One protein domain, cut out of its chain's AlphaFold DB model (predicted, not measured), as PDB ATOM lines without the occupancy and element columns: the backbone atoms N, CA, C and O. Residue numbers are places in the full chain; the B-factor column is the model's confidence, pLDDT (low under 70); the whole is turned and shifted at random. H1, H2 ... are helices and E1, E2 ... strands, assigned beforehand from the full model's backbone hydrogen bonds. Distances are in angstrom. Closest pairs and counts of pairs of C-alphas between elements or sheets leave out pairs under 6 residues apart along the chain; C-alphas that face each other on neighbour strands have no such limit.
ATOM      1  N   GLU A   4      22.014 -29.130   6.519       92.88
ATOM      2  CA  GLU A   4      20.896 -28.673   7.346       92.88
ATOM      3  C   GLU A   4      19.783 -28.029   6.515       92.88
ATOM      4  O   GLU A   4      18.624 -28.384   6.722       92.88
ATOM      5  N   CYS A   5      20.120 -27.176   5.541       92.69
ATOM      6  CA  CYS A   5      19.135 -26.533   4.668       92.69
ATOM      7  C   CYS A   5      18.349 -27.574   3.863       92.69
ATOM      8  O   CYS A   5      17.124 -27.624   3.951       92.69
ATOM      9  N   SER A   6      19.032 -28.490   3.163       91.38
ATOM     10  CA  SER A   6      18.350 -29.531   2.378       91.38
ATOM     11  C   SER A   6      17.524 -30.483   3.245       91.38
ATOM     12  O   SER A   6      16.468 -30.948   2.824       91.38
ATOM     13  N   ARG A   7      17.973 -30.778   4.472       90.25
ATOM     14  CA  ARG A   7      17.209 -31.608   5.417       90.25
ATOM     15  C   ARG A   7      15.949 -30.906   5.908       90.25
ATOM     16  O   ARG A   7      14.910 -31.556   6.021       90.25
ATOM     17  N   GLN A   8      16.035 -29.615   6.219       89.06
ATOM     18  CA  GLN A   8      14.875 -28.825   6.627       89.06
ATOM     19  C   GLN A   8      13.876 -28.688   5.482       89.06
ATOM     20  O   GLN A   8      12.692 -28.943   5.679       89.06
ATOM     21  N   GLU A   9      14.360 -28.383   4.281       85.75
ATOM     22  CA  GLU A   9      13.545 -28.293   3.073       85.75
ATOM     23  C   GLU A   9      12.829 -29.625   2.788       85.75
ATOM     24  O   GLU A   9      11.604 -29.661   2.678       85.75
ATOM     25  N   SER A  10      13.556 -30.747   2.820       84.81
ATOM     26  CA  SER A  10      12.963 -32.079   2.662       84.81
ATOM     27  C   SER A  10      11.923 -32.401   3.742       84.81
ATOM     28  O   SER A  10      10.925 -33.066   3.460       84.81
ATOM     29  N   SER A  11      12.133 -31.932   4.975       85.19
ATOM     30  CA  SER A  11      11.173 -32.116   6.069       85.19
ATOM     31  C   SER A  11       9.908 -31.283   5.851       85.19
ATOM     32  O   SER A  11       8.812 -31.779   6.099       85.19
ATOM     33  N   LEU A  12      10.044 -30.051   5.353       80.62
ATOM     34  CA  LEU A  12       8.923 -29.164   5.054       80.62
ATOM     35  C   LEU A  12       8.059 -29.706   3.908       80.62
ATOM     36  O   LEU A  12       6.837 -29.724   4.033       80.62
ATOM     37  N   GLY A  13       8.679 -30.216   2.839       75.25
ATOM     38  CA  GLY A  13       7.952 -30.830   1.721       75.25
ATOM     39  C   GLY A  13       7.060 -31.999   2.157       75.25
ATOM     40  O   GLY A  13       5.928 -32.117   1.700       75.25
ATOM     41  N   ARG A  14       7.515 -32.811   3.123       75.12
ATOM     42  CA  ARG A  14       6.709 -33.911   3.691       75.12
ATOM     43  C   ARG A  14       5.487 -33.433   4.472       75.12
ATOM     44  O   ARG A  14       4.507 -34.158   4.536       75.12
ATOM     45  N   VAL A  15       5.563 -32.257   5.096       78.06
ATOM     46  CA  VAL A  15       4.464 -31.697   5.899       78.06
ATOM     47  C   VAL A  15       3.430 -31.004   5.019       78.06
ATOM     48  O   VAL A  15       2.243 -31.075   5.307       78.06
ATOM     49  N   LEU A  16       3.876 -30.318   3.966       69.19
ATOM     50  CA  LEU A  16       2.986 -29.557   3.091       69.19
ATOM     51  C   LEU A  16       2.254 -30.425   2.054       69.19
ATOM     52  O   LEU A  16       1.386 -29.895   1.367       69.19
ATOM     53  N   GLU A  17       2.606 -31.715   1.933       65.06
ATOM     54  CA  GLU A  17       2.029 -32.680   0.973       65.06
ATOM     55  C   GLU A  17       1.894 -32.110  -0.453       65.06
ATOM     56  O   GLU A  17       0.964 -32.418  -1.194       65.06
ATOM     57  N   THR A  18       2.824 -31.237  -0.840       60.31
ATOM     58  CA  THR A  18       2.822 -30.564  -2.136       60.31
ATOM     59  C   THR A  18       4.167 -30.754  -2.814       60.31
ATOM     60  O   THR A  18       5.219 -30.569  -2.198       60.31
ATOM     61  N   ASP A  19       4.124 -31.082  -4.104       54.03
ATOM     62  CA  ASP A  19       5.314 -31.128  -4.955       54.03
ATOM     63  C   ASP A  19       5.851 -29.720  -5.270       54.03
ATOM     64  O   ASP A  19       6.998 -29.563  -5.688       54.03
ATOM     65  N   MET A  20       5.064 -28.665  -5.013       55.44
ATOM     66  CA  MET A  20       5.510 -27.285  -5.179       55.44
ATOM     67  C   MET A  20       6.234 -26.775  -3.933       55.44
ATOM     68  O   MET A  20       5.629 -26.253  -2.994       55.44
ATOM     69  N   ARG A  21       7.569 -26.819  -3.961       59.34
ATOM     70  CA  ARG A  21       8.395 -26.127  -2.958       59.34
ATOM     71  C   ARG A  21       8.218 -24.617  -3.109       59.34
ATOM     72  O   ARG A  21       8.662 -24.039  -4.104       59.34
ATOM     73  N   VAL A  22       7.580 -23.976  -2.132       54.28
ATOM     74  CA  VAL A  22       7.457 -22.512  -2.100       54.28
ATOM     75  C   VAL A  22       8.830 -21.926  -1.734       54.28
ATOM     76  O   VAL A  22       9.351 -22.241  -0.660       54.28
ATOM     77  N   PRO A  23       9.466 -21.127  -2.611       60.00
ATOM     78  CA  PRO A  23      10.873 -20.787  -2.466       60.00
ATOM     79  C   PRO A  23      11.026 -19.627  -1.482       60.00
ATOM     80  O   PRO A  23      10.843 -18.466  -1.839       60.00
ATOM     81  N   PHE A  24      11.364 -19.941  -0.234       62.28
ATOM     82  CA  PHE A  24      11.775 -18.927   0.745       62.28
ATOM     83  C   PHE A  24      13.234 -19.069   1.172       62.28
ATOM     84  O   PHE A  24      13.790 -18.128   1.726       62.28
ATOM     85  N   VAL A  25      13.850 -20.229   0.921       84.00
ATOM     86  CA  VAL A  25      15.205 -20.539   1.375       84.00
ATOM     87  C   VAL A  25      15.957 -21.267   0.272       84.00
ATOM     88  O   VAL A  25      15.533 -22.339  -0.163       84.00
ATOM     89  N   ARG A  26      17.087 -20.699  -0.152       89.50
ATOM     90  CA  ARG A  26      18.028 -21.346  -1.068       89.50
ATOM     91  C   ARG A  26      19.109 -22.090  -0.287       89.50
ATOM     92  O   ARG A  26      19.697 -21.547   0.647       89.50
ATOM     93  N   CYS A  27      19.415 -23.314  -0.691       92.00
ATOM     94  CA  CYS A  27      20.585 -24.036  -0.201       92.00
ATOM     95  C   CYS A  27      21.793 -23.820  -1.126       92.00
ATOM     96  O   CYS A  27      21.653 -23.408  -2.265       92.00
ATOM     97  N   ASN A  28      23.003 -24.128  -0.686       90.75
ATOM     98  CA  ASN A  28      24.133 -24.263  -1.608       90.75
ATOM     99  C   ASN A  28      24.252 -25.713  -2.124       90.75
ATOM    100  O   ASN A  28      23.548 -26.606  -1.651       90.75
ATOM    101  N   GLU A  29      25.179 -25.966  -3.058       89.19
ATOM    102  CA  GLU A  29      25.419 -27.306  -3.636       89.19
ATOM    103  C   GLU A  29      25.786 -28.371  -2.568       89.19
ATOM    104  O   GLU A  29      25.637 -29.570  -2.794       89.19
ATOM    105  N   MET A  30      26.251 -27.953  -1.381       90.56
ATOM    106  CA  MET A  30      26.573 -28.842  -0.252       90.56
ATOM    107  C   MET A  30      25.374 -29.111   0.675       90.56
ATOM    108  O   MET A  30      25.486 -29.882   1.634       90.56
ATOM    109  N   GLY A  31      24.236 -28.468   0.411       91.88
ATOM    110  CA  GLY A  31      23.005 -28.562   1.187       91.88
ATOM    111  C   GLY A  31      22.986 -27.746   2.480       91.88
ATOM    112  O   GLY A  31      22.067 -27.916   3.285       91.88
ATOM    113  N   SER A  32      23.977 -26.882   2.709       93.81
ATOM    114  CA  SER A  32      23.926 -25.837   3.742       93.81
ATOM    115  C   SER A  32      23.082 -24.656   3.249       93.81
ATOM    116  O   SER A  32      22.709 -24.619   2.078       93.81
ATOM    117  N   PHE A  33      22.764 -23.693   4.112       92.94
ATOM    118  CA  PHE A  33      22.089 -22.470   3.667       92.94
ATOM    119  C   PHE A  33      23.011 -21.677   2.735       92.94
ATOM    120  O   PHE A  33      24.202 -21.528   3.025       92.94
ATOM    121  N   ASP A  34      22.472 -21.177   1.620       91.50
ATOM    122  CA  ASP A  34      23.146 -20.121   0.863       91.50
ATOM    123  C   ASP A  34      23.259 -18.896   1.785       91.50
ATOM    124  O   ASP A  34      22.286 -18.527   2.442       91.50
ATOM    125  N   GLN A  35      24.454 -18.316   1.925       91.75
ATOM    126  CA  GLN A  35      24.647 -17.207   2.864       91.75
ATOM    127  C   GLN A  35      23.866 -15.976   2.445       91.75
ATOM    128  O   GLN A  35      23.461 -15.207   3.304       91.75
ATOM    129  N   LEU A  36      23.653 -15.796   1.147       90.94
ATOM    130  CA  LEU A  36      22.803 -14.751   0.620       90.94
ATOM    131  C   LEU A  36      21.392 -15.324   0.460       90.94
ATOM    132  O   LEU A  36      21.215 -16.343  -0.195       90.94
ATOM    133  N   GLN A  37      20.393 -14.676   1.056       91.06
ATOM    134  CA  GLN A  37      18.984 -15.048   0.918       91.06
ATOM    135  C   GLN A  37      18.186 -13.846   0.448       91.06
ATOM    136  O   GLN A  37      18.232 -12.797   1.092       91.06
ATOM    137  N   CYS A  38      17.431 -14.002  -0.639       87.12
ATOM    138  CA  CYS A  38      16.588 -12.936  -1.163       87.12
ATOM    139  C   CYS A  38      15.153 -13.381  -1.422       87.12
ATOM    140  O   CYS A  38      14.892 -14.478  -1.918       87.12
ATOM    141  N   ILE A  39      14.232 -12.458  -1.159       84.50
ATOM    142  CA  ILE A  39      12.835 -12.522  -1.568       84.50
ATOM    143  C   ILE A  39      12.561 -11.264  -2.387       84.50
ATOM    144  O   ILE A  39      12.488 -10.161  -1.840       84.50
ATOM    145  N   LYS A  40      12.390 -11.426  -3.706       81.44
ATOM    146  CA  LYS A  40      12.333 -10.300  -4.653       81.44
ATOM    147  C   LYS A  40      13.601  -9.442  -4.503       81.44
ATOM    148  O   LYS A  40      14.701  -9.980  -4.530       81.44
ATOM    149  N   ASP A  41      13.443  -8.143  -4.268       85.44
ATOM    150  CA  ASP A  41      14.552  -7.196  -4.145       85.44
ATOM    151  C   ASP A  41      15.080  -7.075  -2.706       85.44
ATOM    152  O   ASP A  41      15.948  -6.249  -2.436       85.44
ATOM    153  N   GLN A  42      14.528  -7.831  -1.754       89.94
ATOM    154  CA  GLN A  42      14.941  -7.790  -0.354       89.94
ATOM    155  C   GLN A  42      15.888  -8.945  -0.063       89.94
ATOM    156  O   GLN A  42      15.473 -10.101  -0.112       89.94
ATOM    157  N   CYS A  43      17.136  -8.624   0.264       90.94
ATOM    158  CA  CYS A  43      18.192  -9.595   0.520       90.94
ATOM    159  C   CYS A  43      18.798  -9.414   1.910       90.94
ATOM    160  O   CYS A  43      18.896  -8.295   2.407       90.94
ATOM    161  N   LEU A  44      19.249 -10.505   2.517       93.75
ATOM    162  CA  LEU A  44      20.018 -10.495   3.758       93.75
ATOM    163  C   LEU A  44      21.080 -11.597   3.754       93.75
ATOM    164  O   LEU A  44      21.010 -12.542   2.965       93.75
ATOM    165  N   CYS A  45      22.033 -11.487   4.676       93.62
ATOM    166  CA  CYS A  45      22.958 -12.557   4.999       93.62
ATOM    167  C   CYS A  45      22.384 -13.480   6.072       93.62
ATOM    168  O   CYS A  45      21.770 -13.014   7.034       93.62
ATOM    169  N   VAL A  46      22.643 -14.778   5.947       94.12
ATOM    170  CA  VAL A  46      22.299 -15.794   6.943       94.12
ATOM    171  C   VAL A  46      23.504 -16.654   7.310       94.12
ATOM    172  O   VAL A  46      24.480 -16.774   6.566       94.12
ATOM    173  N   ASP A  47      23.444 -17.256   8.491       93.94
ATOM    174  CA  ASP A  47      24.394 -18.278   8.913       93.94
ATOM    175  C   ASP A  47      24.193 -19.581   8.119       93.94
ATOM    176  O   ASP A  47      23.072 -20.070   7.968       93.94
ATOM    177  N   ILE A  48      25.296 -20.181   7.664       91.69
ATOM    178  CA  ILE A  48      25.284 -21.359   6.780       91.69
ATOM    179  C   ILE A  48      24.648 -22.603   7.409       91.69
ATOM    180  O   ILE A  48      24.244 -23.513   6.686       91.69
ATOM    181  N   HIS A  49      24.591 -22.690   8.740       91.12
ATOM    182  CA  HIS A  49      24.132 -23.887   9.443       91.12
ATOM    183  C   HIS A  49      22.712 -23.745   9.974       91.12
ATOM    184  O   HIS A  49      21.943 -24.704   9.948       91.12
ATOM    185  N   SER A  50      22.380 -22.567  10.486       91.56
ATOM    186  CA  SER A  50      21.106 -22.306  11.150       91.56
ATOM    187  C   SER A  50      20.092 -21.591  10.266       91.56
ATOM    188  O   SER A  50      18.898 -21.689  10.543       91.56
ATOM    189  N   GLY A  51      20.544 -20.872   9.234       90.69
ATOM    190  CA  GLY A  51      19.694 -19.989   8.440       90.69
ATOM    191  C   GLY A  51      19.279 -18.714   9.182       90.69
ATOM    192  O   GLY A  51      18.458 -17.956   8.667       90.69
ATOM    193  N   PHE A  52      19.818 -18.453  10.382       93.44
ATOM    194  CA  PHE A  52      19.508 -17.227  11.114       93.44
ATOM    195  C   PHE A  52      20.149 -16.002  10.450       93.44
ATOM    196  O   PHE A  52      21.299 -16.094  10.012       93.44
ATOM    197  N   PRO A  53      19.449 -14.852  10.419       94.75
ATOM    198  CA  PRO A  53      19.996 -13.606   9.897       94.75
ATOM    199  C   PRO A  53      21.297 -13.197  10.592       94.75
ATOM    200  O   PRO A  53      21.386 -13.201  11.820       94.75
ATOM    201  N   THR A  54      22.288 -12.805   9.799       96.19
ATOM    202  CA  THR A  54      23.575 -12.248  10.249       96.19
ATOM    203  C   THR A  54      23.786 -10.806   9.785       96.19
ATOM    204  O   THR A  54      24.758 -10.170  10.189       96.19
ATOM    205  N   SER A  55      22.867 -10.269   8.976       94.00
ATOM    206  CA  SER A  55      22.814  -8.862   8.578       94.00
ATOM    207  C   SER A  55      21.383  -8.332   8.605       94.00
ATOM    208  O   SER A  55      20.418  -9.098   8.658       94.00
ATOM    209  N   ASP A  56      21.256  -7.013   8.478       92.94
ATOM    210  CA  ASP A  56      19.986  -6.374   8.154       92.94
ATOM    211  C   ASP A  56      19.540  -6.700   6.721       92.94
ATOM    212  O   ASP A  56      20.335  -7.124   5.872       92.94
ATOM    213  N   VAL A  57      18.246  -6.488   6.466       91.88
ATOM    214  CA  VAL A  57      17.643  -6.621   5.137       91.88
ATOM    215  C   VAL A  57      17.966  -5.387   4.301       91.88
ATOM    216  O   VAL A  57      17.677  -4.258   4.697       91.88
ATOM    217  N   VAL A  58      18.496  -5.617   3.107       90.56
ATOM    218  CA  VAL A  58      18.849  -4.602   2.117       90.56
ATOM    219  C   VAL A  58      17.925  -4.701   0.907       90.56
ATOM    220  O   VAL A  58      17.612  -5.796   0.442       90.56
ATOM    221  N   ASN A  59      17.513  -3.551   0.362       89.38
ATOM    222  CA  ASN A  59      16.861  -3.489  -0.946       89.38
ATOM    223  C   ASN A  59      17.913  -3.343  -2.059       89.38
ATOM    224  O   ASN A  59      18.496  -2.266  -2.233       89.38
ATOM    225  N   ILE A  60      18.122  -4.406  -2.835       83.56
ATOM    226  CA  ILE A  60      19.215  -4.485  -3.814       83.56
ATOM    227  C   ILE A  60      19.024  -3.566  -5.019       83.56
ATOM    228  O   ILE A  60      20.014  -3.078  -5.553       83.56
ATOM    229  N   THR A  61      17.785  -3.243  -5.392       83.50
ATOM    230  CA  THR A  61      17.480  -2.298  -6.479       83.50
ATOM    231  C   THR A  61      17.956  -0.883  -6.140       83.50
ATOM    232  O   THR A  61      18.322  -0.113  -7.024       83.50
ATOM    233  N   SER A  62      17.972  -0.535  -4.850       84.38
ATOM    234  CA  SER A  62      18.389   0.788  -4.371       84.38
ATOM    235  C   SER A  62      19.836   0.863  -3.875       84.38
ATOM    236  O   SER A  62      20.461   1.913  -3.994       84.38
ATOM    237  N   GLN A  63      20.360  -0.222  -3.298       82.88
ATOM    238  CA  GLN A  63      21.643  -0.224  -2.580       82.88
ATOM    239  C   GLN A  63      22.693  -1.144  -3.218       82.88
ATOM    240  O   GLN A  63      23.883  -0.957  -2.983       82.88
ATOM    241  N   GLY A  64      22.277  -2.103  -4.047       81.50
ATOM    242  CA  GLY A  64      23.149  -3.122  -4.624       81.50
ATOM    243  C   GLY A  64      23.525  -4.234  -3.639       81.50
ATOM    244  O   GLY A  64      23.633  -4.030  -2.429       81.50
ATOM    245  N   LEU A  65      23.764  -5.431  -4.181       83.44
ATOM    246  CA  LEU A  65      24.155  -6.627  -3.418       83.44
ATOM    247  C   LEU A  65      25.504  -6.482  -2.697       83.44
ATOM    248  O   LEU A  65      25.705  -7.061  -1.634       83.44
ATOM    249  N   GLN A  66      26.378  -5.639  -3.242       84.81
ATOM    250  CA  GLN A  66      27.722  -5.318  -2.750       84.81
ATOM    251  C   GLN A  66      27.750  -4.821  -1.291       84.81
ATOM    252  O   GLN A  66      28.789  -4.837  -0.637       84.81
ATOM    253  N   THR A  67      26.615  -4.334  -0.781       86.44
ATOM    254  CA  THR A  67      26.481  -3.821   0.590       86.44
ATOM    255  C   THR A  67      26.362  -4.921   1.643       86.44
ATOM    256  O   THR A  67      26.581  -4.658   2.827       86.44
ATOM    257  N   LEU A  68      26.030  -6.150   1.238       89.25
ATOM    258  CA  LEU A  68      25.879  -7.282   2.145       89.25
ATOM    259  C   LEU A  68      27.243  -7.939   2.427       89.25
ATOM    260  O   LEU A  68      27.932  -8.322   1.484       89.25
ATOM    261  N   PRO A  69      27.632  -8.160   3.702       90.69
ATOM    262  CA  PRO A  69      28.954  -8.702   4.052       90.69
ATOM    263  C   PRO A  69      29.260 -10.097   3.493       90.69
ATOM    264  O   PRO A  69      30.421 -10.472   3.364       90.69
ATOM    265  N   CYS A  70      28.222 -10.886   3.215       88.94
ATOM    266  CA  CYS A  70      28.327 -12.231   2.657       88.94
ATOM    267  C   CYS A  70      28.356 -12.252   1.121       88.94
ATOM    268  O   CYS A  70      28.534 -13.321   0.540       88.94
ATOM    269  N   PHE A  71      28.153 -11.110   0.455       86.75
ATOM    270  CA  PHE A  71      28.169 -11.053  -1.000       86.75
ATOM    271  C   PHE A  71      29.595 -11.216  -1.538       86.75
ATOM    272  O   PHE A  71      30.539 -10.593  -1.054       86.75
ATOM    273  N   ASN A  72      29.748 -12.051  -2.566       79.88
ATOM    274  CA  ASN A  72      31.011 -12.260  -3.264       79.88
ATOM    275  C   ASN A  72      30.761 -12.433  -4.770       79.88
ATOM    276  O   ASN A  72      30.086 -13.376  -5.180       79.88
ATOM    277  N   GLU A  73      31.373 -11.581  -5.595       65.31
ATOM    278  CA  GLU A  73      31.228 -11.576  -7.063       65.31
ATOM    279  C   GLU A  73      31.613 -12.905  -7.734       65.31
ATOM    280  O   GLU A  73      31.129 -13.226  -8.812       65.31
ATOM    281  N   SER A  74      32.455 -13.724  -7.096       60.50
ATOM    282  CA  SER A  74      32.861 -15.030  -7.645       60.50
ATOM    283  C   SER A  74      31.822 -16.149  -7.461       60.50
ATOM    284  O   SER A  74      31.995 -17.231  -8.024       60.50
ATOM    285  N   GLY A  75      30.744 -15.905  -6.704       59.72
ATOM    286  CA  GLY A  75      29.681 -16.882  -6.427       59.72
ATOM    287  C   GLY A  75      28.294 -16.529  -6.975       59.72
ATOM    288  O   GLY A  75      27.416 -17.395  -6.979       59.72
ATOM    289  N   TYR A  76      28.084 -15.297  -7.448       63.66
ATOM    290  CA  TYR A  76      26.772 -14.785  -7.859       63.66
ATOM    291  C   TYR A  76      26.894 -13.983  -9.162       63.66
ATOM    292  O   TYR A  76      27.870 -13.266  -9.357       63.66
ATOM    293  N   ASN A  77      25.908 -14.083 -10.059       57.69
ATOM    294  CA  ASN A  77      25.839 -13.179 -11.210       57.69
ATOM    295  C   ASN A  77      25.545 -11.758 -10.709       57.69
ATOM    296  O   ASN A  77      24.645 -11.567  -9.894       57.69
ATOM    297  N   ASN A  78      26.283 -10.765 -11.215       52.59
ATOM    298  CA  ASN A  78      26.187  -9.372 -10.757       52.59
ATOM    299  C   ASN A  78      24.789  -8.743 -10.924       52.59
ATOM    300  O   ASN A  78      24.481  -7.787 -10.215       52.59
ATOM    301  N   ASP A  79      23.945  -9.289 -11.804       55.69
ATOM    302  CA  ASP A  79      22.679  -8.660 -12.198       55.69
ATOM    303  C   ASP A  79      21.417  -9.352 -11.644       55.69
ATOM    304  O   ASP A  79      20.339  -8.757 -11.672       55.69
TER     305      ASP A  79
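What this domain is: This is residues 4 to 79 of the 226 residues of an uncharacterized protein of Phlebotomus papatasi (UniProt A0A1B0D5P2). This domain has little regular structure: a small strand hairpin, E1 and E2, sits among long loops, with helix H1 at one end of the elongated shape and short H2 toward the other. The 76 printed residues run H1, E1, E2, H2, a mixed class with only 25 residues in named elements. It is only just compact, close to loose, with a radius of gyration of the C-alphas of 13.2 A and spans of 38 by 21 by 21 A.

How they stand to each other: E1, residues 36 to 39, and E2, residues 42 to 45, form an antiparallel hairpin at 157 degrees; N 37 and O 44 are 2.9 A apart, within hydrogen-bond range. Residues 42 to 43 of E2 also pair antiparallel with residues 58 to 59. The closest C-alphas of E2 and H2, residues 60 to 63, are those of Gln 42 and Ile 60, 6.4 A apart. H1, residues 4 to 16, is apart from E2 and H2. Every O i to N i+4 pair in H1 is within hydrogen-bond range; H2 is too short for one.

Where its parts are: H1 is 18.4 A long, from C-alpha 4 at (20.896, -28.673, 7.346). H2 ends at C-alpha 63, (21.643, -0.224, -2.580).

The domain as a whole: The printed part has no cut. Links H1 to E1 and E2 to H2 are long. Residues 16 to 24 and 73 to 79 have pLDDT under 70.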